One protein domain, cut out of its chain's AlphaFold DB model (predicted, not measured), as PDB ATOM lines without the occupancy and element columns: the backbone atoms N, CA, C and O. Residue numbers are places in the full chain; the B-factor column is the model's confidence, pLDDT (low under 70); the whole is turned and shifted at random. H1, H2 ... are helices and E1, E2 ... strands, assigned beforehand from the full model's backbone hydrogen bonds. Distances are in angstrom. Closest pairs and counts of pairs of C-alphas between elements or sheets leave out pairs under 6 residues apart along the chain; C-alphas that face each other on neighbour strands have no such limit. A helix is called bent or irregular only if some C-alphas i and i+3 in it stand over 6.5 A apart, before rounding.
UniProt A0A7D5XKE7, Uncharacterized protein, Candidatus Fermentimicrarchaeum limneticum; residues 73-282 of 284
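Overview. This is residues 73 to 282 of the 284 residues of an uncharacterized protein of Candidatus Fermentimicrarchaeum limneticum (UniProt A0A7D5XKE7). A twisted four-stranded sheet has H1 and H3 packed over one face and H5 and H6 over the other, which they approach with residues 185 to 190 and 198 to 204; with H4, H5 and H6 make a small bundle on that side. Beyond it H7 crosses H5 and leads off to H8 and H9, far from the middle of the domain, while H10 folds back onto H6. The printed part has 210 residues, with ten named helices and four named strands in the order H1 E1 H2 E2 H3 E3 H4 H5 E4 H6 H7 H8 H9 H10. The sheet, in the order E3 E2 E1 E4, is mixed, and the class is mixed, helices and strands. The whole is compact, with a radius of gyration of the C-alphas of 17.6 A and spans of 43 by 40 by 29 A.

Arrangement. The inner strand E2, residues 121 to 127, is parallel to the edge strand E3, residues 152 to 158, with N 125 and O 155 within hydrogen-bond range at 2.9 A. E1, residues 101 to 106, is antiparallel to E2, with N 105 and O 124 at 2.8 A. The other edge strand, E4, residues 193 to 196, is antiparallel to E1, with N 104 and O 195 at 2.8 A. The sheet is twisted, its C-alphas up to 4.1 A off the best plane. H1, residues 73 to 100, runs along the strands at a height over the sheet of 7.1 A. On the same face H3, residues 132 to 145, runs slantwise to the strands and touches H1, closest C-alphas Ile 89 and Ala 142, 6.6 A. E2, H3 and E3 form a strand-helix-strand unit, two parallel neighbour strands joined through a helix, with a right-handed crossover. H5, residues 176 to 190, and H6, residues 198 to 214, are on the opposite face and run across the strands, giving three layers, helices on both faces of a sheet. H4, residues 159 to 168, only grazes the sheet and forms a helical hairpin with H5, closest C-alphas Ile 166 and Ala 182, 5.9 A. H4, H5 and H6 are an up-and-down bundle, each running against the one before. H7, residues 218 to 235, touches H5 at a steep tilt of 65 degrees, closest C-alphas Gly 183 and Ile 221, 4.8 A. H10, residues 274 to 281, touches H6, closest C-alphas Arg 206 and Tyr 281, 5.5 A. H9, residues 256 to 265, touches H7, about perpendicular at 86 degrees, closest C-alphas Ser 230 and Leu 263, 7.2 A. H8, residues 245 to 252, is close to H7 but not clearly touching, and H2, residues 108 to 112, stands at the sheet's level. Every O i to N i+4 pair is within hydrogen-bond range in H2, H3, H4, H6, H7, H8, H9 and H10; in H1 it is 22 of 24 and in H5 8 of 11.

Along the chain. H1 begins at C-alpha 73, (122.718, 155.908, 100.118), and is 37.8 A long; it has a kink of 64 degrees near residue 94 and is irregular, C-alphas 96 and 99 being 9.5 A apart. H5, 21.2 A, is only just irregular, with C-alphas 185 and 188 6.8 A apart. H7 measures 25.8 A, H6 24.5 A, H3 20.4 A, E3 19.0 A and E2 18.7 A. H10 ends at C-alpha 281, (93.226, 164.660, 126.315).

Size, cuts and confidence. The C-alphas farthest apart are those of Gly 73 and Ser 172, 54.8 A. The printed part has no cut and no long link. Residues 253 to 258, of which 256 to 258 belong to H9, stand free. The mean pLDDT of the printed part is 75.0; 63 residues are under 70, among them 108 to 117 and 227 to 271.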
ATOM      1  N   GLY A  73     123.817 156.264 101.026       68.19
ATOM      2  CA  GLY A  73     122.718 155.908 100.118       68.19
ATOM      3  C   GLY A  73     122.065 154.558 100.457       68.19
ATOM      4  O   GLY A  73     120.910 154.334 100.101       68.19
ATOM      5  N   ALA A  74     122.781 153.667 101.150       67.69
ATOM      6  CA  ALA A  74     122.270 152.378 101.602       67.69
ATOM      7  C   ALA A  74     121.307 152.525 102.790       67.69
ATOM      8  O   ALA A  74     120.174 152.063 102.688       67.69
ATOM      9  N   GLU A  75     121.692 153.262 103.834       63.38
ATOM     10  CA  GLU A  75     120.850 153.521 105.018       63.38
ATOM     11  C   GLU A  75     119.542 154.222 104.633       63.38
ATOM     12  O   GLU A  75     118.454 153.844 105.067       63.38
ATOM     13  N   ARG A  76     119.616 155.178 103.695       65.94
ATOM     14  CA  ARG A  76     118.428 155.833 103.126       65.94
ATOM     15  C   ARG A  76     117.470 154.864 102.439       65.94
ATOM     16  O   ARG A  76     116.254 155.033 102.530       65.94
ATOM     17  N   ARG A  77     117.996 153.883 101.702       73.81
ATOM     18  CA  ARG A  77     117.176 152.868 101.021       73.81
ATOM     19  C   ARG A  77     116.566 151.889 102.011       73.81
ATOM     20  O   ARG A  77     115.404 151.526 101.847       73.81
ATOM     21  N   GLU A  78     117.315 151.497 103.032       75.44
ATOM     22  CA  GLU A  78     116.816 150.610 104.075       75.44
ATOM     23  C   GLU A  78     115.693 151.264 104.875       75.44
ATOM     24  O   GLU A  78     114.609 150.698 104.973       75.44
ATOM     25  N   HIS A  79     115.880 152.506 105.323       71.69
ATOM     26  CA  HIS A  79     114.834 153.243 106.025       71.69
ATOM     27  C   HIS A  79     113.564 153.390 105.168       71.69
ATOM     28  O   HIS A  79     112.466 153.106 105.639       71.69
ATOM     29  N   LYS A  80     113.692 153.724 103.874       75.62
ATOM     30  CA  LYS A  80     112.544 153.723 102.944       75.62
ATOM     31  C   LYS A  80     111.882 152.351 102.817       75.62
ATOM     32  O   LYS A  80     110.662 152.274 102.707       75.62
ATOM     33  N   THR A  81     112.670 151.278 102.826       82.50
ATOM     34  CA  THR A  81     112.157 149.901 102.791       82.50
ATOM     35  C   THR A  81     111.360 149.584 104.052       82.50
ATOM     36  O   THR A  81     110.282 149.003 103.946       82.50
ATOM     37  N   VAL A  82     111.839 150.014 105.221       81.69
ATOM     38  CA  VAL A  82     111.136 149.868 106.501       81.69
ATOM     39  C   VAL A  82     109.825 150.643 106.498       81.69
ATOM     40  O   VAL A  82     108.784 150.045 106.742       81.69
ATOM     41  N   ILE A  83     109.829 151.930 106.140       78.38
ATOM     42  CA  ILE A  83     108.598 152.735 106.081       78.38
ATOM     43  C   ILE A  83     107.595 152.139 105.082       78.38
ATOM     44  O   ILE A  83     106.428 151.954 105.413       78.38
ATOM     45  N   GLY A  84     108.056 151.737 103.893       78.94
ATOM     46  CA  GLY A  84     107.198 151.080 102.906       78.94
ATOM     47  C   GLY A  84     106.683 149.709 103.362       78.94
ATOM     48  O   GLY A  84     105.599 149.290 102.956       78.94
ATOM     49  N   TYR A  85     107.430 148.994 104.207       87.75
ATOM     50  CA  TYR A  85     106.927 147.807 104.889       87.75
ATOM     51  C   TYR A  85     105.834 148.184 105.890       87.75
ATOM     52  O   TYR A  85     104.758 147.600 105.798       87.75
ATOM     53  N   MET A  86     106.067 149.178 106.759       85.00
ATOM     54  CA  MET A  86     105.112 149.648 107.772       85.00
ATOM     55  C   MET A  86     103.758 150.005 107.163       85.00
ATOM     56  O   MET A  86     102.733 149.524 107.638       85.00
ATOM     57  N   GLU A  87     103.739 150.760 106.067       83.31
ATOM     58  CA  GLU A  87     102.505 151.109 105.351       83.31
ATOM     59  C   GLU A  87     101.754 149.864 104.852       83.31
ATOM     60  O   GLU A  87     100.540 149.740 105.028       83.31
ATOM     61  N   LYS A  88     102.478 148.899 104.267       87.50
ATOM     62  CA  LYS A  88     101.886 147.661 103.739       87.50
ATOM     63  C   LYS A  88     101.350 146.756 104.842       87.50
ATOM     64  O   LYS A  88     100.255 146.216 104.688       87.50
ATOM     65  N   ILE A  89     102.113 146.550 105.919       90.69
ATOM     66  CA  ILE A  89     101.674 145.697 107.027       90.69
ATOM     67  C   ILE A  89     100.512 146.348 107.779       90.69
ATOM     68  O   ILE A  89      99.565 145.645 108.107       90.69
ATOM     69  N   THR A  90     100.518 147.674 107.951       89.31
ATOM     70  CA  THR A  90      99.412 148.424 108.574       89.31
ATOM     71  C   THR A  90      98.122 148.188 107.808       89.31
ATOM     72  O   THR A  90      97.176 147.652 108.376       89.31
ATOM     73  N   LYS A  91      98.118 148.441 106.491       88.50
ATOM     74  CA  LYS A  91      96.941 148.188 105.651       88.50
ATOM     75  C   LYS A  91      96.481 146.730 105.733       88.50
ATOM     76  O   LYS A  91      95.288 146.449 105.791       88.50
ATOM     77  N   LYS A  92      97.423 145.781 105.753       93.94
ATOM     78  CA  LYS A  92      97.080 144.359 105.830       93.94
ATOM     79  C   LYS A  92      96.422 143.989 107.160       93.94
ATOM     80  O   LYS A  92      95.485 143.194 107.164       93.94
ATOM     81  N   LEU A  93      96.920 144.530 108.268       91.88
ATOM     82  CA  LEU A  93      96.350 144.295 109.592       91.88
ATOM     83  C   LEU A  93      95.009 145.021 109.761       91.88
ATOM     84  O   LEU A  93      94.096 144.441 110.337       91.88
ATOM     85  N   GLU A  94      94.842 146.215 109.190       91.81
ATOM     86  CA  GLU A  94      93.544 146.898 109.106       91.81
ATOM     87  C   GLU A  94      92.507 146.042 108.366       91.81
ATOM     88  O   GLU A  94      91.407 145.837 108.870       91.81
ATOM     89  N   GLU A  95      92.863 145.481 107.206       94.06
ATOM     90  CA  GLU A  95      91.986 144.580 106.445       94.06
ATOM     91  C   GLU A  95      91.655 143.289 107.214       94.06
ATOM     92  O   GLU A  95      90.543 142.774 107.114       94.06
ATOM     93  N   GLU A  96      92.621 142.729 107.950       94.38
ATOM     94  CA  GLU A  96      92.472 141.434 108.622       94.38
ATOM     95  C   GLU A  96      91.741 141.524 109.972       94.38
ATOM     96  O   GLU A  96      91.009 140.598 110.331       94.38
ATOM     97  N   PHE A  97      91.934 142.613 110.718       92.56
ATOM     98  CA  PHE A  97      91.457 142.767 112.098       92.56
ATOM     99  C   PHE A  97      90.437 143.900 112.274       92.56
ATOM    100  O   PHE A  97      89.818 143.991 113.337       92.56
ATOM    101  N   GLY A  98      90.225 144.734 111.251       91.12
ATOM    102  CA  GLY A  98      89.205 145.779 111.236       91.12
ATOM    103  C   GLY A  98      89.296 146.697 112.452       91.12
ATOM    104  O   GLY A  98      90.328 147.306 112.729       91.12
ATOM    105  N   ASP A  99      88.210 146.771 113.219       89.25
ATOM    106  CA  ASP A  99      88.120 147.646 114.390       89.25
ATOM    107  C   ASP A  99      88.953 147.214 115.591       89.25
ATOM    108  O   ASP A  99      89.226 148.036 116.464       89.25
ATOM    109  N   LYS A 100      89.424 145.963 115.616       92.19
ATOM    110  CA  LYS A 100      90.379 145.526 116.637       92.19
ATOM    111  C   LYS A 100      91.765 146.113 116.410       92.19
ATOM    112  O   LYS A 100      92.512 146.254 117.371       92.19
ATOM    113  N   PHE A 101      92.143 146.416 115.171       93.12
ATOM    114  CA  PHE A 101      93.445 147.007 114.900       93.12
ATOM    115  C   PHE A 101      93.413 148.511 115.172       93.12
ATOM    116  O   PHE A 101      92.564 149.236 114.646       93.12
ATOM    117  N   ILE A 102      94.347 148.964 116.009       90.25
ATOM    118  CA  ILE A 102      94.519 150.379 116.335       90.25
ATOM    119  C   ILE A 102      95.655 150.942 115.482       90.25
ATOM    120  O   ILE A 102      95.445 151.888 114.721       90.25
ATOM    121  N   ALA A 103      96.855 150.373 115.641       89.06
ATOM    122  CA  ALA A 103      98.070 150.847 114.994       89.06
ATOM    123  C   ALA A 103      99.230 149.849 115.103       89.06
ATOM    124  O   ALA A 103      99.181 148.879 115.859       89.06
ATOM    125  N   ILE A 104     100.319 150.151 114.404       87.31
ATOM    126  CA  ILE A 104     101.661 149.662 114.712       87.31
ATOM    127  C   ILE A 104     102.518 150.866 115.102       87.31
ATOM    128  O   ILE A 104     102.607 151.830 114.340       87.31
ATOM    129  N   ALA A 105     103.172 150.805 116.254       83.06
ATOM    130  CA  ALA A 105     104.226 151.727 116.634       83.06
ATOM    131  C   ALA A 105     105.582 151.159 116.196       83.06
ATOM    132  O   ALA A 105     105.969 150.050 116.552       83.06
ATOM    133  N   LEU A 106     106.299 151.931 115.386       77.12
ATOM    134  CA  LEU A 106     107.711 151.720 115.111       77.12
ATOM    135  C   LEU A 106     108.506 152.440 116.201       77.12
ATOM    136  O   LEU A 106     108.345 153.651 116.390       77.12
ATOM    137  N   GLY A 107     109.354 151.690 116.895       73.25
ATOM    138  CA  GLY A 107     110.290 152.171 117.900       73.25
ATOM    139  C   GLY A 107     111.729 152.232 117.383       73.25
ATOM    140  O   GLY A 107     112.000 152.272 116.176       73.25
ATOM    141  N   GLY A 108     112.674 152.255 118.322       68.81
ATOM    142  CA  GLY A 108     114.077 152.013 118.003       68.81
ATOM    143  C   GLY A 108     114.761 153.057 117.134       68.81
ATOM    144  O   GLY A 108     114.339 154.207 117.015       68.81
ATOM    145  N   ASN A 109     115.869 152.649 116.514       66.19
ATOM    146  CA  ASN A 109     116.678 153.525 115.662       66.19
ATOM    147  C   ASN A 109     115.923 153.995 114.413       66.19
ATOM    148  O   ASN A 109     116.153 155.114 113.945       66.19
ATOM    149  N   HIS A 110     114.999 153.180 113.895       68.00
ATOM    150  CA  HIS A 110     114.210 153.543 112.721       68.00
ATOM    151  C   HIS A 110     113.233 154.677 113.020       68.00
ATOM    152  O   HIS A 110     113.236 155.652 112.275       68.00
ATOM    153  N   ALA A 111     112.480 154.624 114.123       64.62
ATOM    154  CA  ALA A 111     111.590 155.723 114.521       64.62
ATOM    155  C   ALA A 111     112.329 157.048 114.757       64.62
ATOM    156  O   ALA A 111     111.759 158.134 114.690       64.62
ATOM    157  N   ARG A 112     113.618 156.930 115.064       59.19
ATOM    158  CA  ARG A 112     114.507 158.014 115.458       59.19
ATOM    159  C   ARG A 112     115.282 158.640 114.303       59.19
ATOM    160  O   ARG A 112     115.823 159.724 114.478       59.19
ATOM    161  N   GLY A 113     115.335 157.976 113.147       55.31
ATOM    162  CA  GLY A 113     116.027 158.474 111.954       55.31
ATOM    163  C   GLY A 113     117.538 158.210 111.901       55.31
ATOM    164  O   GLY A 113     118.195 158.739 111.010       55.31
ATOM    165  N   TYR A 114     118.084 157.372 112.793       58.81
ATOM    166  CA  TYR A 114     119.524 157.036 112.854       58.81
ATOM    167  C   TYR A 114     119.791 155.535 112.675       58.81
ATOM    168  O   TYR A 114     120.784 155.003 113.166       58.81
ATOM    169  N   ALA A 115     118.873 154.822 112.024       62.94
ATOM    170  CA  ALA A 115     119.074 153.414 111.716       62.94
ATOM    171  C   ALA A 115     120.244 153.225 110.742       62.94
ATOM    172  O   ALA A 115     120.267 153.819 109.662       62.94
ATOM    173  N   SER A 116     121.188 152.372 111.131       64.50
ATOM    174  CA  SER A 116     122.205 151.812 110.240       64.50
ATOM    175  C   SER A 116     121.626 150.648 109.435       64.50
ATOM    176  O   SER A 116     120.569 150.127 109.782       64.50
ATOM    177  N   THR A 117     122.369 150.150 108.439       69.19
ATOM    178  CA  THR A 117     121.948 148.982 107.636       69.19
ATOM    179  C   THR A 117     121.919 147.643 108.385       69.19
ATOM    180  O   THR A 117     121.730 146.578 107.803       69.19
ATOM    181  N   THR A 118     122.269 147.665 109.667       73.06
ATOM    182  CA  THR A 118     122.273 146.495 110.550       73.06
ATOM    183  C   THR A 118     121.265 146.654 111.680       73.06
ATOM    184  O   THR A 118     121.281 145.853 112.610       73.06
ATOM    185  N   SER A 119     120.460 147.718 111.653       70.56
ATOM    186  CA  SER A 119     119.449 147.959 112.675       70.56
ATOM    187  C   SER A 119     118.293 146.979 112.506       70.56
ATOM    188  O   SER A 119     117.872 146.642 111.399       70.56
ATOM    189  N   ASP A 120     117.794 146.495 113.629       82.00
ATOM    190  CA  ASP A 120     116.547 145.759 113.728       82.00
ATOM    191  C   ASP A 120     115.346 146.710 113.784       82.00
ATOM    192  O   ASP A 120     115.466 147.916 114.011       82.00
ATOM    193  N   MET A 121     114.161 146.154 113.530       82.31
ATOM    194  CA  MET A 121     112.898 146.859 113.710       82.31
ATOM    195  C   MET A 121     112.275 146.487 115.049       82.31
ATOM    196  O   MET A 121     111.864 145.340 115.227       82.31
ATOM    197  N   ASP A 122     112.121 147.491 115.908       81.44
ATOM    198  CA  ASP A 122     111.310 147.428 117.124       81.44
ATOM    199  C   ASP A 122     109.859 147.750 116.761       81.44
ATOM    200  O   ASP A 122     109.547 148.897 116.414       81.44
ATOM    201  N   LEU A 123     108.984 146.742 116.765       86.00
ATOM    202  CA  LEU A 123     107.578 146.911 116.393       86.00
ATOM    203  C   LEU A 123     106.643 146.551 117.542       86.00
ATOM    204  O   LEU A 123     106.565 145.389 117.946       86.00
ATOM    205  N   ASP A 124     105.824 147.520 117.926       86.50
ATOM    206  CA  ASP A 124     104.746 147.339 118.885       86.50
ATOM    207  C   ASP A 124     103.410 147.342 118.146       86.50
ATOM    208  O   ASP A 124     103.036 148.322 117.498       86.50
ATOM    209  N   ILE A 125     102.675 146.233 118.200       89.75
ATOM    210  CA  ILE A 125     101.386 146.117 117.506       89.75
ATOM    211  C   ILE A 125     100.261 146.351 118.505       89.75
ATOM    212  O   ILE A 125     100.119 145.610 119.479       89.75
ATOM    213  N   LEU A 126      99.464 147.387 118.246       91.50
ATOM    214  CA  LEU A 126      98.432 147.883 119.145       91.50
ATOM    215  C   LEU A 126      97.065 147.376 118.688       91.50
ATOM    216  O   LEU A 126      96.598 147.677 117.581       91.50
ATOM    217  N   LEU A 127      96.414 146.611 119.556       93.56
ATOM    218  CA  LEU A 127      95.112 146.004 119.308       93.56
ATOM    219  C   LEU A 127      94.116 146.365 120.411       93.56
ATOM    220  O   LEU A 127      94.490 146.760 121.514       93.56
ATOM    221  N   ARG A 128      92.833 146.192 120.113       93.25
ATOM    222  CA  ARG A 128      91.734 146.263 121.071       93.25
ATOM    223  C   ARG A 128      91.047 144.905 121.165       93.25
ATOM    224  O   ARG A 128      90.682 144.329 120.139       93.25
ATOM    225  N   ASN A 129      90.795 144.443 122.389       90.12
ATOM    226  CA  ASN A 129      90.128 143.171 122.678       90.12
ATOM    227  C   ASN A 129      90.792 141.976 121.966       90.12
ATOM    228  O   ASN A 129      90.108 141.133 121.373       90.12
ATOM    229  N   ALA A 130      92.124 141.932 121.957       89.38
ATOM    230  CA  ALA A 130      92.863 140.876 121.282       89.38
ATOM    231  C   ALA A 130      92.779 139.555 122.055       89.38
ATOM    232  O   ALA A 130      93.064 139.485 123.249       89.38
ATOM    233  N   SER A 131      92.432 138.481 121.350       89.56
ATOM    234  CA  SER A 131      92.588 137.116 121.856       89.56
ATOM    235  C   SER A 131      93.997 136.581 121.579       89.56
ATOM    236  O   SER A 131      94.682 137.063 120.677       89.56
ATOM    237  N   THR A 132      94.411 135.510 122.262       86.88
ATOM    238  CA  THR A 132      95.683 134.817 121.969       86.88
ATOM    239  C   THR A 132      95.805 134.416 120.493       86.88
ATOM    240  O   THR A 132      96.869 134.560 119.895       86.88
ATOM    241  N   SER A 133      94.703 133.987 119.867       90.44
ATOM    242  CA  SER A 133      94.685 133.646 118.439       90.44
ATOM    243  C   SER A 133      94.905 134.869 117.541       90.44
ATOM    244  O   SER A 133      95.589 134.767 116.520       90.44
ATOM    245  N   ASP A 134      94.377 136.037 117.925       91.81
ATOM    246  CA  ASP A 134      94.630 137.286 117.202       91.81
ATOM    247  C   ASP A 134      96.131 137.626 117.240       91.81
ATOM    248  O   ASP A 134      96.719 137.919 116.197       91.81
ATOM    249  N   LEU A 135      96.779 137.482 118.403       86.69
ATOM    250  CA  LEU A 135      98.218 137.731 118.572       86.69
ATOM    251  C   LEU A 135      99.081 136.807 117.701       86.69
ATOM    252  O   LEU A 135     100.001 137.261 117.013       86.69
ATOM    253  N   GLU A 136      98.767 135.510 117.668       87.38
ATOM    254  CA  GLU A 136      99.470 134.546 116.815       87.38
ATOM    255  C   GLU A 136      99.338 134.889 115.328       87.38
ATOM    256  O   GLU A 136     100.320 134.841 114.575       87.38
ATOM    257  N   ARG A 137      98.132 135.268 114.891       90.88
ATOM    258  CA  ARG A 137      97.868 135.655 113.502       90.88
ATOM    259  C   ARG A 137      98.615 136.926 113.122       90.88
ATOM    260  O   ARG A 137      99.294 136.933 112.096       90.88
ATOM    261  N   VAL A 138      98.580 137.951 113.972       89.94
ATOM    262  CA  VAL A 138      99.350 139.190 113.795       89.94
ATOM    263  C   VAL A 138     100.846 138.891 113.669       89.94
ATOM    264  O   VAL A 138     101.500 139.328 112.714       89.94
ATOM    265  N   SER A 139     101.393 138.082 114.581       86.25
ATOM    266  CA  SER A 139     102.797 137.662 114.548       86.25
ATOM    267  C   SER A 139     103.140 136.948 113.238       86.25
ATOM    268  O   SER A 139     104.155 137.237 112.593       86.25
ATOM    269  N   LYS A 140     102.268 136.053 112.773       89.50
ATOM    270  CA  LYS A 140     102.447 135.338 111.508       89.50
ATOM    271  C   LYS A 140     102.427 136.283 110.305       89.50
ATOM    272  O   LYS A 140     103.300 136.172 109.441       89.50
ATOM    273  N   THR A 141     101.482 137.217 110.258       91.00
ATOM    274  CA  THR A 141     101.332 138.185 109.163       91.00
ATOM    275  C   THR A 141     102.551 139.108 109.076       91.00
ATOM    276  O   THR A 141     103.196 139.165 108.026       91.00
ATOM    277  N   ALA A 142     102.995 139.693 110.192       87.62
ATOM    278  CA  ALA A 142     104.203 140.522 110.209       87.62
ATOM    279  C   ALA A 142     105.499 139.718 109.920       87.62
ATOM    280  O   ALA A 142     106.406 140.232 109.271       87.62
ATOM    281  N   ARG A 143     105.594 138.421 110.289       87.19
ATOM    282  CA  ARG A 143     106.772 137.571 109.962       87.19
ATOM    283  C   ARG A 143     106.881 137.341 108.463       87.19
ATOM    284  O   ARG A 143     107.981 137.359 107.926       87.19
ATOM    285  N   ARG A 144     105.746 137.095 107.811       90.06
ATOM    286  CA  ARG A 144     105.677 136.777 106.380       90.06
ATOM    287  C   ARG A 144     105.976 137.977 105.496       90.06
ATOM    288  O   ARG A 144     106.524 137.802 104.416       90.06
ATOM    289  N   MET A 145     105.591 139.169 105.942       91.12
ATOM    290  CA  MET A 145     105.727 140.391 105.153       91.12
ATOM    291  C   MET A 145     107.048 141.127 105.393       91.12
ATOM    292  O   MET A 145     107.327 142.085 104.672       91.12
ATOM    293  N   LYS A 146     107.840 140.716 106.394       88.38
ATOM    294  CA  LYS A 146     109.071 141.415 106.766       88.38
ATOM    295  C   LYS A 146     110.043 141.541 105.586       88.38
ATOM    296  O   LYS A 146     110.196 140.577 104.829       88.38
ATOM    297  N   PRO A 147     110.769 142.664 105.457       85.19
ATOM    298  CA  PRO A 147     111.842 142.775 104.480       85.19
ATOM    299  C   PRO A 147     112.935 141.720 104.705       85.19
ATOM    300  O   PRO A 147     113.244 141.329 105.838       85.19
ATOM    301  N   ALA A 148     113.533 141.250 103.610       82.94
ATOM    302  CA  ALA A 148     114.685 140.359 103.675       82.94
ATOM    303  C   ALA A 148     115.869 141.071 104.351       82.94
ATOM    304  O   ALA A 148     116.075 142.262 104.142       82.94
ATOM    305  N   GLY A 149     116.633 140.346 105.171       76.44
ATOM    306  CA  GLY A 149     117.793 140.898 105.882       76.44
ATOM    307  C   GLY A 149     117.477 141.741 107.123       76.44
ATOM    308  O   GLY A 149     118.381 141.963 107.914       76.44
ATOM    309  N   ILE A 150     116.217 142.127 107.353       77.88
ATOM    310  CA  ILE A 150     115.823 142.921 108.526       77.88
ATOM    311  C   ILE A 150     115.227 142.010 109.609       77.88
ATOM    312  O   ILE A 150     114.306 141.214 109.354       77.88
ATOM    313  N   ALA A 151     115.783 142.085 110.819       81.44
ATOM    314  CA  ALA A 151     115.234 141.429 112.000       81.44
ATOM    315  C   ALA A 151     114.046 142.234 112.543       81.44
ATOM    316  O   ALA A 151     114.001 143.453 112.415       81.44
ATOM    317  N   ILE A 152     113.062 141.534 113.104       76.12
ATOM    318  CA  ILE A 152     111.925 142.174 113.759       76.12
ATOM    319  C   ILE A 152     111.866 141.658 115.182       76.12
ATOM    320  O   ILE A 152     111.540 140.475 115.353       76.12
ATOM    321  N   ASP A 153     112.091 142.547 116.142       70.88
ATOM    322  CA  ASP A 153     111.611 142.340 117.496       70.88
ATOM    323  C   ASP A 153     110.165 142.832 117.587       70.88
ATOM    324  O   ASP A 153     109.781 143.834 116.976       70.88
ATOM    325  N   ARG A 154     109.309 142.034 118.219       66.56
ATOM    326  CA  ARG A 154     107.866 142.259 118.176       66.56
ATOM    327  C   ARG A 154     107.226 142.041 119.514       66.56
ATOM    328  O   ARG A 154     107.240 140.926 120.032       66.56
ATOM    329  N   LEU A 155     106.542 143.083 119.947       71.81
ATOM    330  CA  LEU A 155     105.704 143.072 121.118       71.81
ATOM    331  C   LEU A 155     104.281 143.464 120.710       71.81
ATOM    332  O   LEU A 155     104.046 144.138 119.703       71.81
ATOM    333  N   TRP A 156     103.300 142.957 121.439       80.44
ATOM    334  CA  TRP A 156     101.890 143.217 121.174       80.44
ATOM    335  C   TRP A 156     101.252 143.758 122.432       80.44
ATOM    336  O   TRP A 156     101.425 143.194 123.511       80.44
ATOM    337  N   PHE A 157     100.466 144.812 122.256       82.06
ATOM    338  CA  PHE A 157      99.774 145.474 123.342       82.06
ATOM    339  C   PHE A 157      98.287 145.513 123.041       82.06
ATOM    340  O   PHE A 157      97.832 146.126 122.074       82.06
ATOM    341  N   ASP A 158      97.530 144.834 123.893       88.88
ATOM    342  CA  ASP A 158      96.080 144.897 123.894       88.88
ATOM    343  C   ASP A 158      95.626 146.001 124.849       88.88
ATOM    344  O   ASP A 158      95.894 145.937 126.047       88.88
ATOM    345  N   ALA A 159      94.927 147.007 124.326       88.62
ATOM    346  CA  ALA A 159      94.515 148.176 125.094       88.62
ATOM    347  C   ALA A 159      93.677 147.812 126.333       88.62
ATOM    348  O   ALA A 159      93.798 148.462 127.368       88.62
ATOM    349  N   GLU A 160      92.844 146.767 126.265       91.88
ATOM    350  CA  GLU A 160      92.055 146.333 127.425       91.88
ATOM    351  C   GLU A 160      92.907 145.633 128.480       91.88
ATOM    352  O   GLU A 160      92.722 145.869 129.674       91.88
ATOM    353  N   SER A 161      93.866 144.813 128.054       87.75
ATOM    354  CA  SER A 161      94.838 144.189 128.949       87.75
ATOM    355  C   SER A 161      95.704 145.238 129.637       87.75
ATOM    356  O   SER A 161      95.815 145.202 130.853       87.75
ATOM    357  N   VAL A 162      96.187 146.253 128.913       88.81
ATOM    358  CA  VAL A 162      96.942 147.367 129.513       88.81
ATOM    359  C   VAL A 162      96.092 148.129 130.533       88.81
ATOM    360  O   VAL A 162      96.563 148.444 131.623       88.81
ATOM    361  N   LYS A 163      94.811 148.391 130.235       90.88
ATOM    362  CA  LYS A 163      93.887 148.996 131.212       90.88
ATOM    363  C   LYS A 163      93.688 148.114 132.443       90.88
ATOM    364  O   LYS A 163      93.584 148.639 133.550       90.88
ATOM    365  N   ARG A 164      93.624 146.790 132.277       88.25
ATOM    366  CA  ARG A 164      93.561 145.849 133.401       88.25
ATOM    367  C   ARG A 164      94.835 145.925 134.243       88.25
ATOM    368  O   ARG A 164      94.707 146.082 135.450       88.25
ATOM    369  N   ASP A 165      96.011 145.925 133.626       86.12
ATOM    370  CA  ASP A 165      97.294 146.003 134.334       86.12
ATOM    371  C   ASP A 165      97.407 147.323 135.123       86.12
ATOM    372  O   ASP A 165      97.790 147.332 136.294       86.12
ATOM    373  N   ILE A 166      96.948 148.446 134.548       87.06
ATOM    374  CA  ILE A 166      96.808 149.713 135.286       87.06
ATOM    375  C   ILE A 166      95.880 149.526 136.494       87.06
ATOM    376  O   ILE A 166      96.228 149.941 137.593       87.06
ATOM    377  N   ARG A 167      94.712 148.899 136.349       87.25
ATOM    378  CA  ARG A 167      93.775 148.698 137.474       87.25
ATOM    379  C   ARG A 167      94.328 147.766 138.554       87.25
ATOM    380  O   ARG A 167      94.054 147.967 139.733       87.25
ATOM    381  N   GLU A 168      95.121 146.769 138.185       84.00
ATOM    382  CA  GLU A 168      95.759 145.859 139.142       84.00
ATOM    383  C   GLU A 168      96.792 146.587 140.022       84.00
ATOM    384  O   GLU A 168      96.999 146.214 141.177       84.00
ATOM    385  N   THR A 169      97.330 147.720 139.557       79.81
ATOM    386  CA  THR A 169      98.198 148.603 140.355       79.81
ATOM    387  C   THR A 169      97.447 149.597 141.255       79.81
ATOM    388  O   THR A 169      98.042 150.564 141.708       79.81
ATOM    389  N   MET A 170      96.159 149.407 141.569       76.81
ATOM    390  CA  MET A 170      95.403 150.330 142.447       76.81
ATOM    391  C   MET A 170      95.625 150.123 143.960       76.81
ATOM    392  O   MET A 170      95.106 150.891 144.772       76.81
ATOM    393  N   GLY A 171      96.354 149.079 144.369       71.38
ATOM    394  CA  GLY A 171      96.569 148.748 145.781       71.38
ATOM    395  C   GLY A 171      97.363 149.806 146.567       71.38
ATOM    396  O   GLY A 171      98.152 150.572 146.018       71.38
ATOM    397  N   SER A 172      97.210 149.827 147.895       57.72
ATOM    398  CA  SER A 172      97.984 150.719 148.784       57.72
ATOM    399  C   SER A 172      99.438 150.274 148.991       57.72
ATOM    400  O   SER A 172     100.267 151.063 149.441       57.72
ATOM    401  N   LYS A 173      99.758 149.019 148.652       64.12
ATOM    402  CA  LYS A 173     101.110 148.451 148.624       64.12
ATOM    403  C   LYS A 173     101.325 147.803 147.264       64.12
ATOM    404  O   LYS A 173     100.953 146.653 147.066       64.12
ATOM    405  N   VAL A 174     101.863 148.578 146.333       74.88
ATOM    406  CA  VAL A 174     102.243 148.121 144.996       74.88
ATOM    407  C   VAL A 174     103.762 148.153 144.943       74.88
ATOM    408  O   VAL A 174     104.372 149.129 145.385       74.88
ATOM    409  N   GLU A 175     104.364 147.067 144.476       82.06
ATOM    410  CA  GLU A 175     105.812 146.981 144.320       82.06
ATOM    411  C   GLU A 175     106.274 147.899 143.184       82.06
ATOM    412  O   GLU A 175     105.547 148.119 142.212       82.06
ATOM    413  N   GLU A 176     107.491 148.435 143.293       80.81
ATOM    414  CA  GLU A 176     108.050 149.322 142.264       80.81
ATOM    415  C   GLU A 176     108.055 148.656 140.885       80.81
ATOM    416  O   GLU A 176     107.757 149.291 139.876       80.81
ATOM    417  N   GLU A 177     108.313 147.349 140.856       76.69
ATOM    418  CA  GLU A 177     108.319 146.540 139.642       76.69
ATOM    419  C   GLU A 177     106.960 146.541 138.929       76.69
ATOM    420  O   GLU A 177     106.908 146.636 137.705       76.69
ATOM    421  N   SER A 178     105.846 146.540 139.666       80.75
ATOM    422  CA  SER A 178     104.507 146.631 139.073       80.75
ATOM    423  C   SER A 178     104.236 148.002 138.447       80.75
ATOM    424  O   SER A 178     103.611 148.083 137.390       80.75
ATOM    425  N   ILE A 179     104.727 149.083 139.062       79.38
ATOM    426  CA  ILE A 179     104.611 150.446 138.515       79.38
ATOM    427  C   ILE A 179     105.462 150.581 137.251       79.38
ATOM    428  O   ILE A 179     105.001 151.132 136.249       79.38
ATOM    429  N   MET A 180     106.681 150.039 137.283       76.81
ATOM    430  CA  MET A 180     107.559 149.983 136.119       76.81
ATOM    431  C   MET A 180     106.913 149.206 134.974       76.81
ATOM    432  O   MET A 180     106.848 149.719 133.859       76.81
ATOM    433  N   HIS A 181     106.375 148.021 135.261       79.75
ATOM    434  CA  HIS A 181     105.700 147.186 134.276       79.75
ATOM    435  C   HIS A 181     104.500 147.901 133.645       79.75
ATOM    436  O   HIS A 181     104.405 147.970 132.422       79.75
ATOM    437  N   ALA A 182     103.625 148.514 134.450       83.00
ATOM    438  CA  ALA A 182     102.493 149.279 133.930       83.00
ATOM    439  C   ALA A 182     102.950 150.443 133.028       83.00
ATOM    440  O   ALA A 182     102.355 150.687 131.978       83.00
ATOM    441  N   GLY A 183     104.032 151.137 133.394       81.88
ATOM    442  CA  GLY A 183     104.608 152.204 132.571       81.88
ATOM    443  C   GLY A 183     105.175 151.689 131.246       81.88
ATOM    444  O   GLY A 183     104.944 152.290 130.193       81.88
ATOM    445  N   ASP A 184     105.861 150.549 131.269       79.69
ATOM    446  CA  ASP A 184     106.398 149.905 130.069       79.69
ATOM    447  C   ASP A 184     105.258 149.424 129.142       79.69
ATOM    448  O   ASP A 184     105.355 149.578 127.926       79.69
ATOM    449  N   MET A 185     104.128 148.965 129.696       82.75
ATOM    450  CA  MET A 185     102.930 148.565 128.939       82.75
ATOM    451  C   MET A 185     102.162 149.745 128.317       82.75
ATOM    452  O   MET A 185     101.551 149.610 127.255       82.75
ATOM    453  N   VAL A 186     102.196 150.921 128.950       86.12
ATOM    454  CA  VAL A 186     101.558 152.148 128.437       86.12
ATOM    455  C   VAL A 186     102.412 152.834 127.368       86.12
ATOM    456  O   VAL A 186     101.874 153.406 126.416       86.12
ATOM    457  N   SER A 187     103.738 152.783 127.504       81.88
ATOM    458  CA  SER A 187     104.689 153.523 126.661       81.88
ATOM    459  C   SER A 187     104.474 153.380 125.143       81.88
ATOM    460  O   SER A 187     104.428 154.416 124.475       81.88
ATOM    461  N   PRO A 188     104.251 152.182 124.573       79.31
ATOM    462  CA  PRO A 188     104.032 151.994 123.132       79.31
ATOM    463  C   PRO A 188     102.878 152.807 122.547       79.31
ATOM    464  O   PRO A 188     102.895 153.178 121.375       79.31
ATOM    465  N   PHE A 189     101.867 153.132 123.358       84.06
ATOM    466  CA  PHE A 189     100.758 153.955 122.892       84.06
ATOM    467  C   PHE A 189     101.180 155.406 122.706       84.06
ATOM    468  O   PHE A 189     100.591 156.081 121.872       84.06
ATOM    469  N   PHE A 190     102.180 155.905 123.432       80.81
ATOM    470  CA  PHE A 190     102.563 157.323 123.458       80.81
ATOM    471  C   PHE A 190     103.928 157.607 122.827       80.81
ATOM    472  O   PHE A 190     104.191 158.750 122.452       80.81
ATOM    473  N   VAL A 191     104.773 156.588 122.684       74.81
ATOM    474  CA  VAL A 191     106.148 156.685 122.189       74.81
ATOM    475  C   VAL A 191     106.259 156.038 120.805       74.81
ATOM    476  O   VAL A 191     105.593 155.052 120.514       74.81
ATOM    477  N   GLY A 192     107.107 156.597 119.938       69.75
ATOM    478  CA  GLY A 192     107.398 156.037 118.615       69.75
ATOM    479  C   GLY A 192     106.537 156.581 117.469       69.75
ATOM    480  O   GLY A 192     105.669 157.445 117.636       69.75
ATOM    481  N   MET A 193     106.823 156.086 116.264       70.88
ATOM    482  CA  MET A 193     106.112 156.450 115.038       70.88
ATOM    483  C   MET A 193     104.927 155.513 114.833       70.88
ATOM    484  O   MET A 193     105.109 154.336 114.535       70.88
ATOM    485  N   ASN A 194     103.715 156.035 114.976       77.00
ATOM    486  CA  ASN A 194     102.503 155.236 114.870       77.00
ATOM    487  C   ASN A 194     101.945 155.215 113.436       77.00
ATOM    488  O   ASN A 194     101.812 156.259 112.800       77.00
ATOM    489  N   PHE A 195     101.571 154.026 112.963       80.38
ATOM    490  CA  PHE A 195     100.934 153.761 111.673       80.38
ATOM    491  C   PHE A 195      99.582 153.084 111.919       80.38
ATOM    492  O   PHE A 195      99.538 151.978 112.446       80.38
ATOM    493  N   GLY A 196      98.478 153.735 111.568       80.12
ATOM    494  CA  GLY A 196      97.122 153.237 111.819       80.12
ATOM    495  C   GLY A 196      96.104 154.361 111.691       80.12
ATOM    496  O   GLY A 196      96.377 155.330 110.992       80.12
ATOM    497  N   ASP A 197      94.974 154.286 112.390       79.19
ATOM    498  CA  ASP A 197      93.960 155.352 112.405       79.19
ATOM    499  C   ASP A 197      94.184 156.327 113.575       79.19
ATOM    500  O   ASP A 197      94.210 155.940 114.748       79.19
ATOM    501  N   ALA A 198      94.286 157.623 113.264       74.69
ATOM    502  CA  ALA A 198      94.533 158.691 114.236       74.69
ATOM    503  C   ALA A 198      93.489 158.768 115.317       74.69
ATOM    504  O   ALA A 198      93.805 158.992 116.487       74.69
ATOM    505  N   ARG A 199      92.239 158.586 114.910       76.00
ATOM    506  CA  ARG A 199      91.095 158.706 115.791       76.00
ATOM    507  C   ARG A 199      91.100 157.545 116.771       76.00
ATOM    508  O   ARG A 199      90.987 157.798 117.966       76.00
ATOM    509  N   LYS A 200      91.352 156.320 116.290       84.12
ATOM    510  CA  LYS A 200      91.457 155.116 117.133       84.12
ATOM    511  C   LYS A 200      92.595 155.236 118.145       84.12
ATOM    512  O   LYS A 200      92.391 154.987 119.330       84.12
ATOM    513  N   ILE A 201      93.777 155.677 117.710       83.69
ATOM    514  CA  ILE A 201      94.920 155.882 118.613       83.69
ATOM    515  C   ILE A 201      94.604 156.957 119.652       83.69
ATOM    516  O   ILE A 201      94.844 156.758 120.840       83.69
ATOM    517  N   ARG A 202      94.073 158.107 119.224       85.06
ATOM    518  CA  ARG A 202      93.757 159.221 120.125       85.06
ATOM    519  C   ARG A 202      92.704 158.838 121.158       85.06
ATOM    520  O   ARG A 202      92.835 159.226 122.315       85.06
ATOM    521  N   GLU A 203      91.689 158.089 120.748       87.69
ATOM    522  CA  GLU A 203      90.663 157.553 121.637       87.69
ATOM    523  C   GLU A 203      91.268 156.617 122.686       87.69
ATOM    524  O   GLU A 203      91.079 156.842 123.878       87.69
ATOM    525  N   VAL A 204      92.070 155.636 122.265       91.06
ATOM    526  CA  VAL A 204      92.711 154.688 123.189       91.06
ATOM    527  C   VAL A 204      93.671 155.399 124.138       91.06
ATOM    528  O   VAL A 204      93.674 155.124 125.333       91.06
ATOM    529  N   ARG A 205      94.447 156.371 123.648       91.12
ATOM    530  CA  ARG A 205      95.293 157.209 124.506       91.12
ATOM    531  C   ARG A 205      94.470 157.950 125.553       91.12
ATOM    532  O   ARG A 205      94.860 157.945 126.713       91.12
ATOM    533  N   ARG A 206      93.336 158.555 125.172       92.38
ATOM    534  CA  ARG A 206      92.432 159.210 126.129       92.38
ATOM    535  C   ARG A 206      91.971 158.221 127.197       92.38
ATOM    536  O   ARG A 206      92.116 158.524 128.373       92.38
ATOM    537  N   GLU A 207      91.491 157.044 126.798       94.88
ATOM    538  CA  GLU A 207      91.057 155.995 127.732       94.88
ATOM    539  C   GLU A 207      92.177 155.578 128.696       94.88
ATOM    540  O   GLU A 207      91.942 155.449 129.893       94.88
ATOM    541  N   LEU A 208      93.408 155.407 128.206       93.75
ATOM    542  CA  LEU A 208      94.555 155.074 129.052       93.75
ATOM    543  C   LEU A 208      94.874 156.198 130.046       93.75
ATOM    544  O   LEU A 208      95.115 155.918 131.216       93.75
ATOM    545  N   ILE A 209      94.831 157.466 129.619       94.38
ATOM    546  CA  ILE A 209      95.012 158.607 130.530       94.38
ATOM    547  C   ILE A 209      93.874 158.684 131.559       94.38
ATOM    548  O   ILE A 209      94.133 158.991 132.722       94.38
ATOM    549  N   GLU A 210      92.632 158.381 131.176       95.12
ATOM    550  CA  GLU A 210      91.500 158.293 132.109       95.12
ATOM    551  C   GLU A 210      91.703 157.196 133.157       95.12
ATOM    552  O   GLU A 210      91.443 157.429 134.337       95.12
ATOM    553  N   GLU A 211      92.179 156.014 132.763       94.75
ATOM    554  CA  GLU A 211      92.482 154.931 133.705       94.75
ATOM    555  C   GLU A 211      93.651 155.286 134.629       94.75
ATOM    556  O   GLU A 211      93.544 155.099 135.841       94.75
ATOM    557  N   LEU A 212      94.723 155.884 134.096       94.00
ATOM    558  CA  LEU A 212      95.824 156.395 134.916       94.00
ATOM    559  C   LEU A 212      95.334 157.454 135.908       94.00
ATOM    560  O   LEU A 212      95.745 157.443 137.060       94.00
ATOM    561  N   SER A 213      94.428 158.345 135.503       93.81
ATOM    562  CA  SER A 213      93.933 159.433 136.365       93.81
ATOM    563  C   SER A 213      93.100 158.932 137.544       93.81
ATOM    564  O   SER A 213      93.031 159.593 138.576       93.81
ATOM    565  N   LYS A 214      92.479 157.756 137.408       93.19
ATOM    566  CA  LYS A 214      91.745 157.081 138.489       93.19
ATOM    567  C   LYS A 214      92.670 156.284 139.413       93.19
ATOM    568  O   LYS A 214      92.246 155.896 140.499       93.19
ATOM    569  N   ASN A 215      93.904 156.012 138.989       91.25
ATOM    570  CA  ASN A 215      94.858 155.209 139.738       91.25
ATOM    571  C   ASN A 215      95.674 156.095 140.708       91.25
ATOM    572  O   ASN A 215      96.265 157.085 140.272       91.25
ATOM    573  N   PRO A 216      95.780 155.740 142.006       90.62
ATOM    574  CA  PRO A 216      96.551 156.517 142.986       90.62
ATOM    575  C   PRO A 216      98.056 156.617 142.674       90.62
ATOM    576  O   PRO A 216      98.722 157.534 143.147       90.62
ATOM    577  N   HIS A 217      98.592 155.706 141.863       91.50
ATOM    578  CA  HIS A 217      99.970 155.693 141.364       91.50
ATOM    579  C   HIS A 217     100.076 156.151 139.902       91.50
ATOM    580  O   HIS A 217     101.152 156.060 139.315       91.50
ATOM    581  N   GLY A 218      98.993 156.657 139.301       91.12
ATOM    582  CA  GLY A 218      98.937 157.040 137.888       91.12
ATOM    583  C   GLY A 218     100.005 158.048 137.472       91.12
ATOM    584  O   GLY A 218     100.609 157.898 136.413       91.12
ATOM    585  N   GLU A 219     100.309 159.020 138.335       92.44
ATOM    586  CA  GLU A 219     101.397 159.975 138.104       92.44
ATOM    587  C   GLU A 219     102.758 159.274 138.025       92.44
ATOM    588  O   GLU A 219     103.546 159.559 137.132       92.44
ATOM    589  N   ARG A 220     103.015 158.295 138.899       87.81
ATOM    590  CA  ARG A 220     104.277 157.541 138.921       87.81
ATOM    591  C   ARG A 220     104.423 156.648 137.690       87.81
ATOM    592  O   ARG A 220     105.494 156.598 137.091       87.81
ATOM    593  N   ILE A 221     103.336 155.993 137.280       88.00
ATOM    594  CA  ILE A 221     103.282 155.211 136.036       88.00
ATOM    595  C   ILE A 221     103.538 156.127 134.829       88.00
ATOM    596  O   ILE A 221     104.302 155.779 133.930       88.00
ATOM    597  N   TRP A 222     102.946 157.325 134.808       90.06
ATOM    598  CA  TRP A 222     103.179 158.291 133.738       90.06
ATOM    599  C   TRP A 222     104.613 158.826 133.731       90.06
ATOM    600  O   TRP A 222     105.212 158.938 132.663       90.06
ATOM    601  N   GLU A 223     105.202 159.114 134.891       82.50
ATOM    602  CA  GLU A 223     106.610 159.507 134.971       82.50
ATOM    603  C   GLU A 223     107.521 158.412 134.410       82.50
ATOM    604  O   GLU A 223     108.430 158.734 133.649       82.50
ATOM    605  N   ARG A 224     107.215 157.126 134.623       81.06
ATOM    606  CA  ARG A 224     107.935 156.030 133.957       81.06
ATOM    607  C   ARG A 224     107.838 156.105 132.426       81.06
ATOM    608  O   ARG A 224     108.856 155.983 131.743       81.06
ATOM    609  N   VAL A 225     106.649 156.362 131.877       77.81
ATOM    610  CA  VAL A 225     106.452 156.559 130.424       77.81
ATOM    611  C   VAL A 225     107.280 157.748 129.916       77.81
ATOM    612  O   VAL A 225     107.940 157.676 128.872       77.81
ATOM    613  N   ARG A 226     107.289 158.855 130.670       75.38
ATOM    614  CA  ARG A 226     108.081 160.051 130.347       75.38
ATOM    615  C   ARG A 226     109.578 159.789 130.431       75.38
ATOM    616  O   ARG A 226     110.310 160.293 129.579       75.38
ATOM    617  N   GLU A 227     110.044 159.034 131.419       64.25
ATOM    618  CA  GLU A 227     111.445 158.642 131.578       64.25
ATOM    619  C   GLU A 227     111.905 157.778 130.412       64.25
ATOM    620  O   GLU A 227     112.936 158.080 129.812       64.25
ATOM    621  N   PHE A 228     111.116 156.772 130.025       62.44
ATOM    622  CA  PHE A 228     111.397 155.943 128.855       62.44
ATOM    623  C   PHE A 228     111.551 156.808 127.594       62.44
ATOM    624  O   PHE A 228     112.566 156.735 126.897       62.44
ATOM    625  N   HIS A 229     110.613 157.731 127.357       61.19
ATOM    626  CA  HIS A 229     110.691 158.684 126.246       61.19
ATOM    627  C   HIS A 229     111.911 159.620 126.339       61.19
ATOM    628  O   HIS A 229     112.556 159.933 125.335       61.19
ATOM    629  N   SER A 230     112.238 160.087 127.542       51.88
ATOM    630  CA  SER A 230     113.322 161.040 127.800       51.88
ATOM    631  C   SER A 230     114.699 160.403 127.635       51.88
ATOM    632  O   SER A 230     115.576 161.008 127.028       51.88
ATOM    633  N   LEU A 231     114.885 159.166 128.095       46.53
ATOM    634  CA  LEU A 231     116.110 158.387 127.890       46.53
ATOM    635  C   LEU A 231     116.343 158.109 126.408       46.53
ATOM    636  O   LEU A 231     117.455 158.290 125.915       46.53
ATOM    637  N   VAL A 232     115.277 157.768 125.680       47.25
ATOM    638  CA  VAL A 232     115.313 157.659 124.220       47.25
ATOM    639  C   VAL A 232     115.709 158.998 123.586       47.25
ATOM    640  O   VAL A 232     116.584 159.034 122.726       47.25
ATOM    641  N   THR A 233     115.137 160.110 124.054       46.59
ATOM    642  CA  THR A 233     115.423 161.472 123.564       46.59
ATOM    643  C   THR A 233     116.840 161.948 123.887       46.59
ATOM    644  O   THR A 233     117.416 162.697 123.107       46.59
ATOM    645  N   VAL A 234     117.436 161.519 125.000       39.53
ATOM    646  CA  VAL A 234     118.803 161.898 125.392       39.53
ATOM    647  C   VAL A 234     119.848 161.009 124.717       39.53
ATOM    648  O   VAL A 234     120.855 161.529 124.238       39.53
ATOM    649  N   ALA A 235     119.603 159.704 124.575       39.50
ATOM    650  CA  ALA A 235     120.465 158.822 123.784       39.50
ATOM    651  C   ALA A 235     120.577 159.299 122.322       39.50
ATOM    652  O   ALA A 235     121.648 159.229 121.722       39.50
ATOM    653  N   LEU A 236     119.499 159.890 121.789       41.94
ATOM    654  CA  LEU A 236     119.464 160.541 120.477       41.94
ATOM    655  C   LEU A 236     120.403 161.738 120.317       41.94
ATOM    656  O   LEU A 236     120.757 162.087 119.197       41.94
ATOM    657  N   VAL A 237     120.772 162.399 121.411       40.50
ATOM    658  CA  VAL A 237     121.627 163.594 121.380       40.50
ATOM    659  C   VAL A 237     123.109 163.228 121.425       40.50
ATOM    660  O   VAL A 237     123.942 164.036 121.022       40.50
ATOM    661  N   HIS A 238     123.448 162.021 121.879       38.16
ATOM    662  CA  HIS A 238     124.829 161.650 122.188       38.16
ATOM    663  C   HIS A 238     125.417 160.525 121.319       38.16
ATOM    664  O   HIS A 238     126.497 160.045 121.655       38.16
ATOM    665  N   GLU A 239     124.756 160.115 120.224       42.38
ATOM    666  CA  GLU A 239     125.252 159.133 119.224       42.38
ATOM    667  C   GLU A 239     125.748 157.785 119.795       42.38
ATOM    668  O   GLU A 239     126.453 157.023 119.133       42.38
ATOM    669  N   LYS A 240     125.392 157.451 121.038       39.25
ATOM    670  CA  LYS A 240     125.870 156.249 121.725       39.25
ATOM    671  C   LYS A 240     124.677 155.356 122.042       39.25
ATOM    672  O   LYS A 240     123.764 155.774 122.748       39.25
ATOM    673  N   GLY A 241     124.691 154.145 121.477       38.16
ATOM    674  CA  GLY A 241     123.648 153.127 121.632       38.16
ATOM    675  C   GLY A 241     123.216 152.926 123.088       38.16
ATOM    676  O   GLY A 241     124.026 153.059 124.003       38.16
ATOM    677  N   ILE A 242     121.925 152.647 123.274       40.06
ATOM    678  CA  ILE A 242     121.208 152.722 124.554       40.06
ATOM    679  C   ILE A 242     121.671 151.620 125.523       40.06
ATOM    680  O   ILE A 242     121.469 150.443 125.235       40.06
ATOM    681  N   PRO A 243     122.229 151.966 126.695       37.69
ATOM    682  CA  PRO A 243     122.237 151.122 127.884       37.69
ATOM    683  C   PRO A 243     121.037 151.487 128.789       37.69
ATOM    684  O   PRO A 243     120.361 152.489 128.546       37.69
ATOM    685  N   SER A 244     120.775 150.720 129.853       43.09
ATOM    686  CA  SER A 244     119.738 151.051 130.854       43.09
ATOM    687  C   SER A 244     119.901 152.475 131.425       43.09
ATOM    688  O   SER A 244     120.981 153.055 131.341       43.09
ATOM    689  N   ALA A 245     118.859 153.061 132.032       41.72
ATOM    690  CA  ALA A 245     118.871 154.445 132.540       41.72
ATOM    691  C   ALA A 245     120.088 154.777 133.431       41.72
ATOM    692  O   ALA A 245     120.726 155.821 133.279       41.72
ATOM    693  N   GLU A 246     120.444 153.865 134.335       44.38
ATOM    694  CA  GLU A 246     121.592 153.998 135.239       44.38
ATOM    695  C   GLU A 246     122.924 153.817 134.508       44.38
ATOM    696  O   GLU A 246     123.908 154.511 134.777       44.38
ATOM    697  N   GLU A 247     122.957 152.925 133.524       43.28
ATOM    698  CA  GLU A 247     124.146 152.658 132.735       43.28
ATOM    699  C   GLU A 247     124.394 153.749 131.671       43.28
ATOM    700  O   GLU A 247     125.550 154.055 131.389       43.28
ATOM    701  N   ALA A 248     123.350 154.418 131.169       45.31
ATOM    702  CA  ALA A 248     123.422 155.614 130.331       45.31
ATOM    703  C   ALA A 248     123.989 156.809 131.112       45.31
ATOM    704  O   ALA A 248     124.943 157.435 130.646       45.31
ATOM    705  N   LYS A 249     123.489 157.071 132.333       48.16
ATOM    706  CA  LYS A 249     124.048 158.097 133.239       48.16
ATOM    707  C   LYS A 249     125.538 157.842 133.509       48.16
ATOM    708  O   LYS A 249     126.356 158.753 133.399       48.16
ATOM    709  N   ARG A 250     125.911 156.585 133.776       50.50
ATOM    710  CA  ARG A 250     127.302 156.185 134.049       50.50
ATOM    711  C   ARG A 250     128.214 156.232 132.813       50.50
ATOM    712  O   ARG A 250     129.351 156.677 132.928       50.50
ATOM    713  N   LYS A 251     127.755 155.772 131.640       41.31
ATOM    714  CA  LYS A 251     128.555 155.712 130.394       41.31
ATOM    715  C   LYS A 251     128.691 157.062 129.691       41.31
ATOM    716  O   LYS A 251     129.693 157.281 129.012       41.31
ATOM    717  N   LEU A 252     127.698 157.945 129.811       41.50
ATOM    718  CA  LEU A 252     127.720 159.265 129.177       41.50
ATOM    719  C   LEU A 252     128.426 160.325 130.038       41.50
ATOM    720  O   LEU A 252     128.787 161.370 129.507       41.50
ATOM    721  N   GLY A 253     128.654 160.064 131.333       45.62
ATOM    722  CA  GLY A 253     129.386 160.975 132.222       45.62
ATOM    723  C   GLY A 253     128.706 162.334 132.429       45.62
ATOM    724  O   GLY A 253     129.366 163.295 132.808       45.62
ATOM    725  N   ILE A 254     127.405 162.421 132.151       45.72
ATOM    726  CA  ILE A 254     126.591 163.635 132.284       45.72
ATOM    727  C   ILE A 254     125.990 163.690 133.682       45.72
ATOM    728  O   ILE A 254     125.458 162.698 134.183       45.72
ATOM    729  N   SER A 255     126.074 164.859 134.314       51.25
ATOM    730  CA  SER A 255     125.495 165.059 135.637       51.25
ATOM    731  C   SER A 255     123.959 165.042 135.572       51.25
ATOM    732  O   SER A 255     123.357 165.356 134.546       51.25
ATOM    733  N   GLU A 256     123.301 164.719 136.692       51.00
ATOM    734  CA  GLU A 256     121.837 164.820 136.861       51.00
ATOM    735  C   GLU A 256     121.310 166.206 136.426       51.00
ATOM    736  O   GLU A 256     120.216 166.326 135.873       51.00
ATOM    737  N   LYS A 257     122.121 167.250 136.627       51.31
ATOM    738  CA  LYS A 257     121.837 168.623 136.215       51.31
ATOM    739  C   LYS A 257     121.880 168.785 134.690       51.31
ATOM    740  O   LYS A 257     120.909 169.271 134.125       51.31
ATOM    741  N   ASP A 258     122.934 168.314 134.026       47.03
ATOM    742  CA  ASP A 258     123.082 168.427 132.562       47.03
ATOM    743  C   ASP A 258     122.038 167.586 131.810       47.03
ATOM    744  O   ASP A 258     121.533 167.984 130.757       47.03
ATOM    745  N   PHE A 259     121.659 166.436 132.378       50.97
ATOM    746  CA  PHE A 259     120.556 165.614 131.882       50.97
ATOM    747  C   PHE A 259     119.229 166.389 131.921       50.97
ATOM    748  O   PHE A 259     118.519 166.464 130.917       50.97
ATOM    749  N   ARG A 260     118.922 167.038 133.053       51.16
ATOM    750  CA  ARG A 260     117.721 167.876 133.206       51.16
ATOM    751  C   ARG A 260     117.751 169.115 132.309       51.16
ATOM    752  O   ARG A 260     116.727 169.446 131.721       51.16
ATOM    753  N   GLU A 261     118.903 169.763 132.147       47.75
ATOM    754  CA  GLU A 261     119.073 170.926 131.260       47.75
ATOM    755  C   GLU A 261     118.915 170.559 129.774       47.75
ATOM    756  O   GLU A 261     118.299 171.305 129.012       47.75
ATOM    757  N   THR A 262     119.379 169.376 129.363       44.94
ATOM    758  CA  THR A 262     119.186 168.853 127.998       44.94
ATOM    759  C   THR A 262     117.710 168.571 127.701       44.94
ATOM    760  O   THR A 262     117.224 168.879 126.608       44.94
ATOM    761  N   LEU A 263     116.970 168.041 128.682       45.75
ATOM    762  CA  LEU A 263     115.520 167.844 128.590       45.75
ATOM    763  C   LEU A 263     114.756 169.180 128.569       45.75
ATOM    764  O   LEU A 263     113.840 169.359 127.765       45.75
ATOM    765  N   GLU A 264     115.168 170.151 129.388       44.28
ATOM    766  CA  GLU A 264     114.630 171.521 129.420       44.28
ATOM    767  C   GLU A 264     114.840 172.269 128.089       44.28
ATOM    768  O   GLU A 264     113.917 172.915 127.585       44.28
ATOM    769  N   ALA A 265     116.021 172.147 127.475       38.34
ATOM    770  CA  ALA A 265     116.345 172.760 126.184       38.34
ATOM    771  C   ALA A 265     115.560 172.147 125.010       38.34
ATOM    772  O   ALA A 265     115.477 172.741 123.932       38.34
ATOM    773  N   ARG A 266     114.966 170.963 125.208       45.69
ATOM    774  CA  ARG A 266     114.204 170.221 124.199       45.69
ATOM    775  C   ARG A 266     112.770 169.931 124.638       45.69
ATOM    776  O   ARG A 266     112.210 168.919 124.234       45.69
ATOM    777  N   LYS A 267     112.124 170.866 125.350       40.53
ATOM    778  CA  LYS A 267     110.697 170.839 125.762       40.53
ATOM    779  C   LYS A 267     109.672 170.478 124.663       40.53
ATOM    780  O   LYS A 267     108.515 170.231 124.986       40.53
ATOM    781  N   GLY A 268     110.056 170.454 123.382       40.88
ATOM    782  CA  GLY A 268     109.241 169.943 122.268       40.88
ATOM    783  C   GLY A 268     109.321 168.425 122.021       40.88
ATOM    784  O   GLY A 268     108.469 167.898 121.319       40.88
ATOM    785  N   PHE A 269     110.307 167.733 122.599       46.84
ATOM    786  CA  PHE A 269     110.571 166.292 122.470       46.84
ATOM    787  C   PHE A 269     110.406 165.539 123.797       46.84
ATOM    788  O   PHE A 269     110.823 164.398 123.917       46.84
ATOM    789  N   VAL A 270     109.848 166.162 124.831       55.84
ATOM    790  CA  VAL A 270     109.587 165.497 126.112       55.84
ATOM    791  C   VAL A 270     108.081 165.396 126.269       55.84
ATOM    792  O   VAL A 270     107.376 166.391 126.083       55.84
ATOM    793  N   LEU A 271     107.584 164.200 126.594       67.50
ATOM    794  CA  LEU A 271     106.171 164.014 126.907       67.50
ATOM    795  C   LEU A 271     105.759 164.980 128.038       67.50
ATOM    796  O   LEU A 271     106.541 165.201 128.977       67.50
ATOM    797  N   PRO A 272     104.560 165.588 127.957       75.00
ATOM    798  CA  PRO A 272     104.104 166.545 128.961       75.00
ATOM    799  C   PRO A 272     104.016 165.890 130.347       75.00
ATOM    800  O   PRO A 272     103.948 164.667 130.462       75.00
ATOM    801  N   SER A 273     104.007 166.707 131.406       85.25
ATOM    802  CA  SER A 273     103.714 166.229 132.767       85.25
ATOM    803  C   SER A 273     102.356 165.531 132.825       85.25
ATOM    804  O   SER A 273     101.552 165.675 131.900       85.25
ATOM    805  N   PHE A 274     102.071 164.810 133.911       89.69
ATOM    806  CA  PHE A 274     100.803 164.093 134.020       89.69
ATOM    807  C   PHE A 274      99.585 165.034 133.926       89.69
ATOM    808  O   PHE A 274      98.699 164.845 133.097       89.69
ATOM    809  N   GLU A 275      99.615 166.161 134.635       89.06
ATOM    810  CA  GLU A 275      98.593 167.209 134.482       89.06
ATOM    811  C   GLU A 275      98.540 167.797 133.060       89.06
ATOM    812  O   GLU A 275      97.475 168.115 132.525       89.06
ATOM    813  N   GLY A 276      99.694 167.905 132.397       85.12
ATOM    814  CA  GLY A 276      99.774 168.359 131.014       85.12
ATOM    815  C   GLY A 276      99.125 167.383 130.028       85.12
ATOM    816  O   GLY A 276      98.396 167.829 129.137       85.12
ATOM    817  N   ILE A 277      99.358 166.073 130.183       85.00
ATOM    818  CA  ILE A 277      98.764 165.050 129.314       85.00
ATOM    819  C   ILE A 277      97.260 164.925 129.571       85.00
ATOM    820  O   ILE A 277      96.490 164.866 128.613       85.00
ATOM    821  N   LYS A 278      96.816 165.003 130.830       88.38
ATOM    822  CA  LYS A 278      95.392 165.039 131.189       88.38
ATOM    823  C   LYS A 278      94.671 166.185 130.490       88.38
ATOM    824  O   LYS A 278      93.710 165.959 129.755       88.38
ATOM    825  N   LYS A 279      95.214 167.403 130.591       85.19
ATOM    826  CA  LYS A 279      94.673 168.579 129.897       85.19
ATOM    827  C   LYS A 279      94.646 168.407 128.378       85.19
ATOM    828  O   LYS A 279      93.678 168.810 127.739       85.19
ATOM    829  N   GLN A 280      95.687 167.815 127.791       79.50
ATOM    830  CA  GLN A 280      95.758 167.569 126.349       79.50
ATOM    831  C   GLN A 280      94.648 166.626 125.854       79.50
ATOM    832  O   GLN A 280      94.134 166.823 124.750       79.50
ATOM    833  N   TYR A 281      94.273 165.629 126.655       83.88
ATOM    834  CA  TYR A 281      93.226 164.660 126.315       83.88
ATOM    835  C   TYR A 281      91.844 165.002 126.891       83.88
ATOM    836  O   TYR A 281      90.888 164.280 126.621       83.88
ATOM    837  N   GLY A 282      91.714 166.120 127.616       86.88
ATOM    838  CA  GLY A 282      90.453 166.543 128.228       86.88
ATOM    839  C   GLY A 282      90.017 165.659 129.400       86.88
ATOM    840  O   GLY A 282      88.823 165.505 129.628       86.88
TER     841      GLY A 282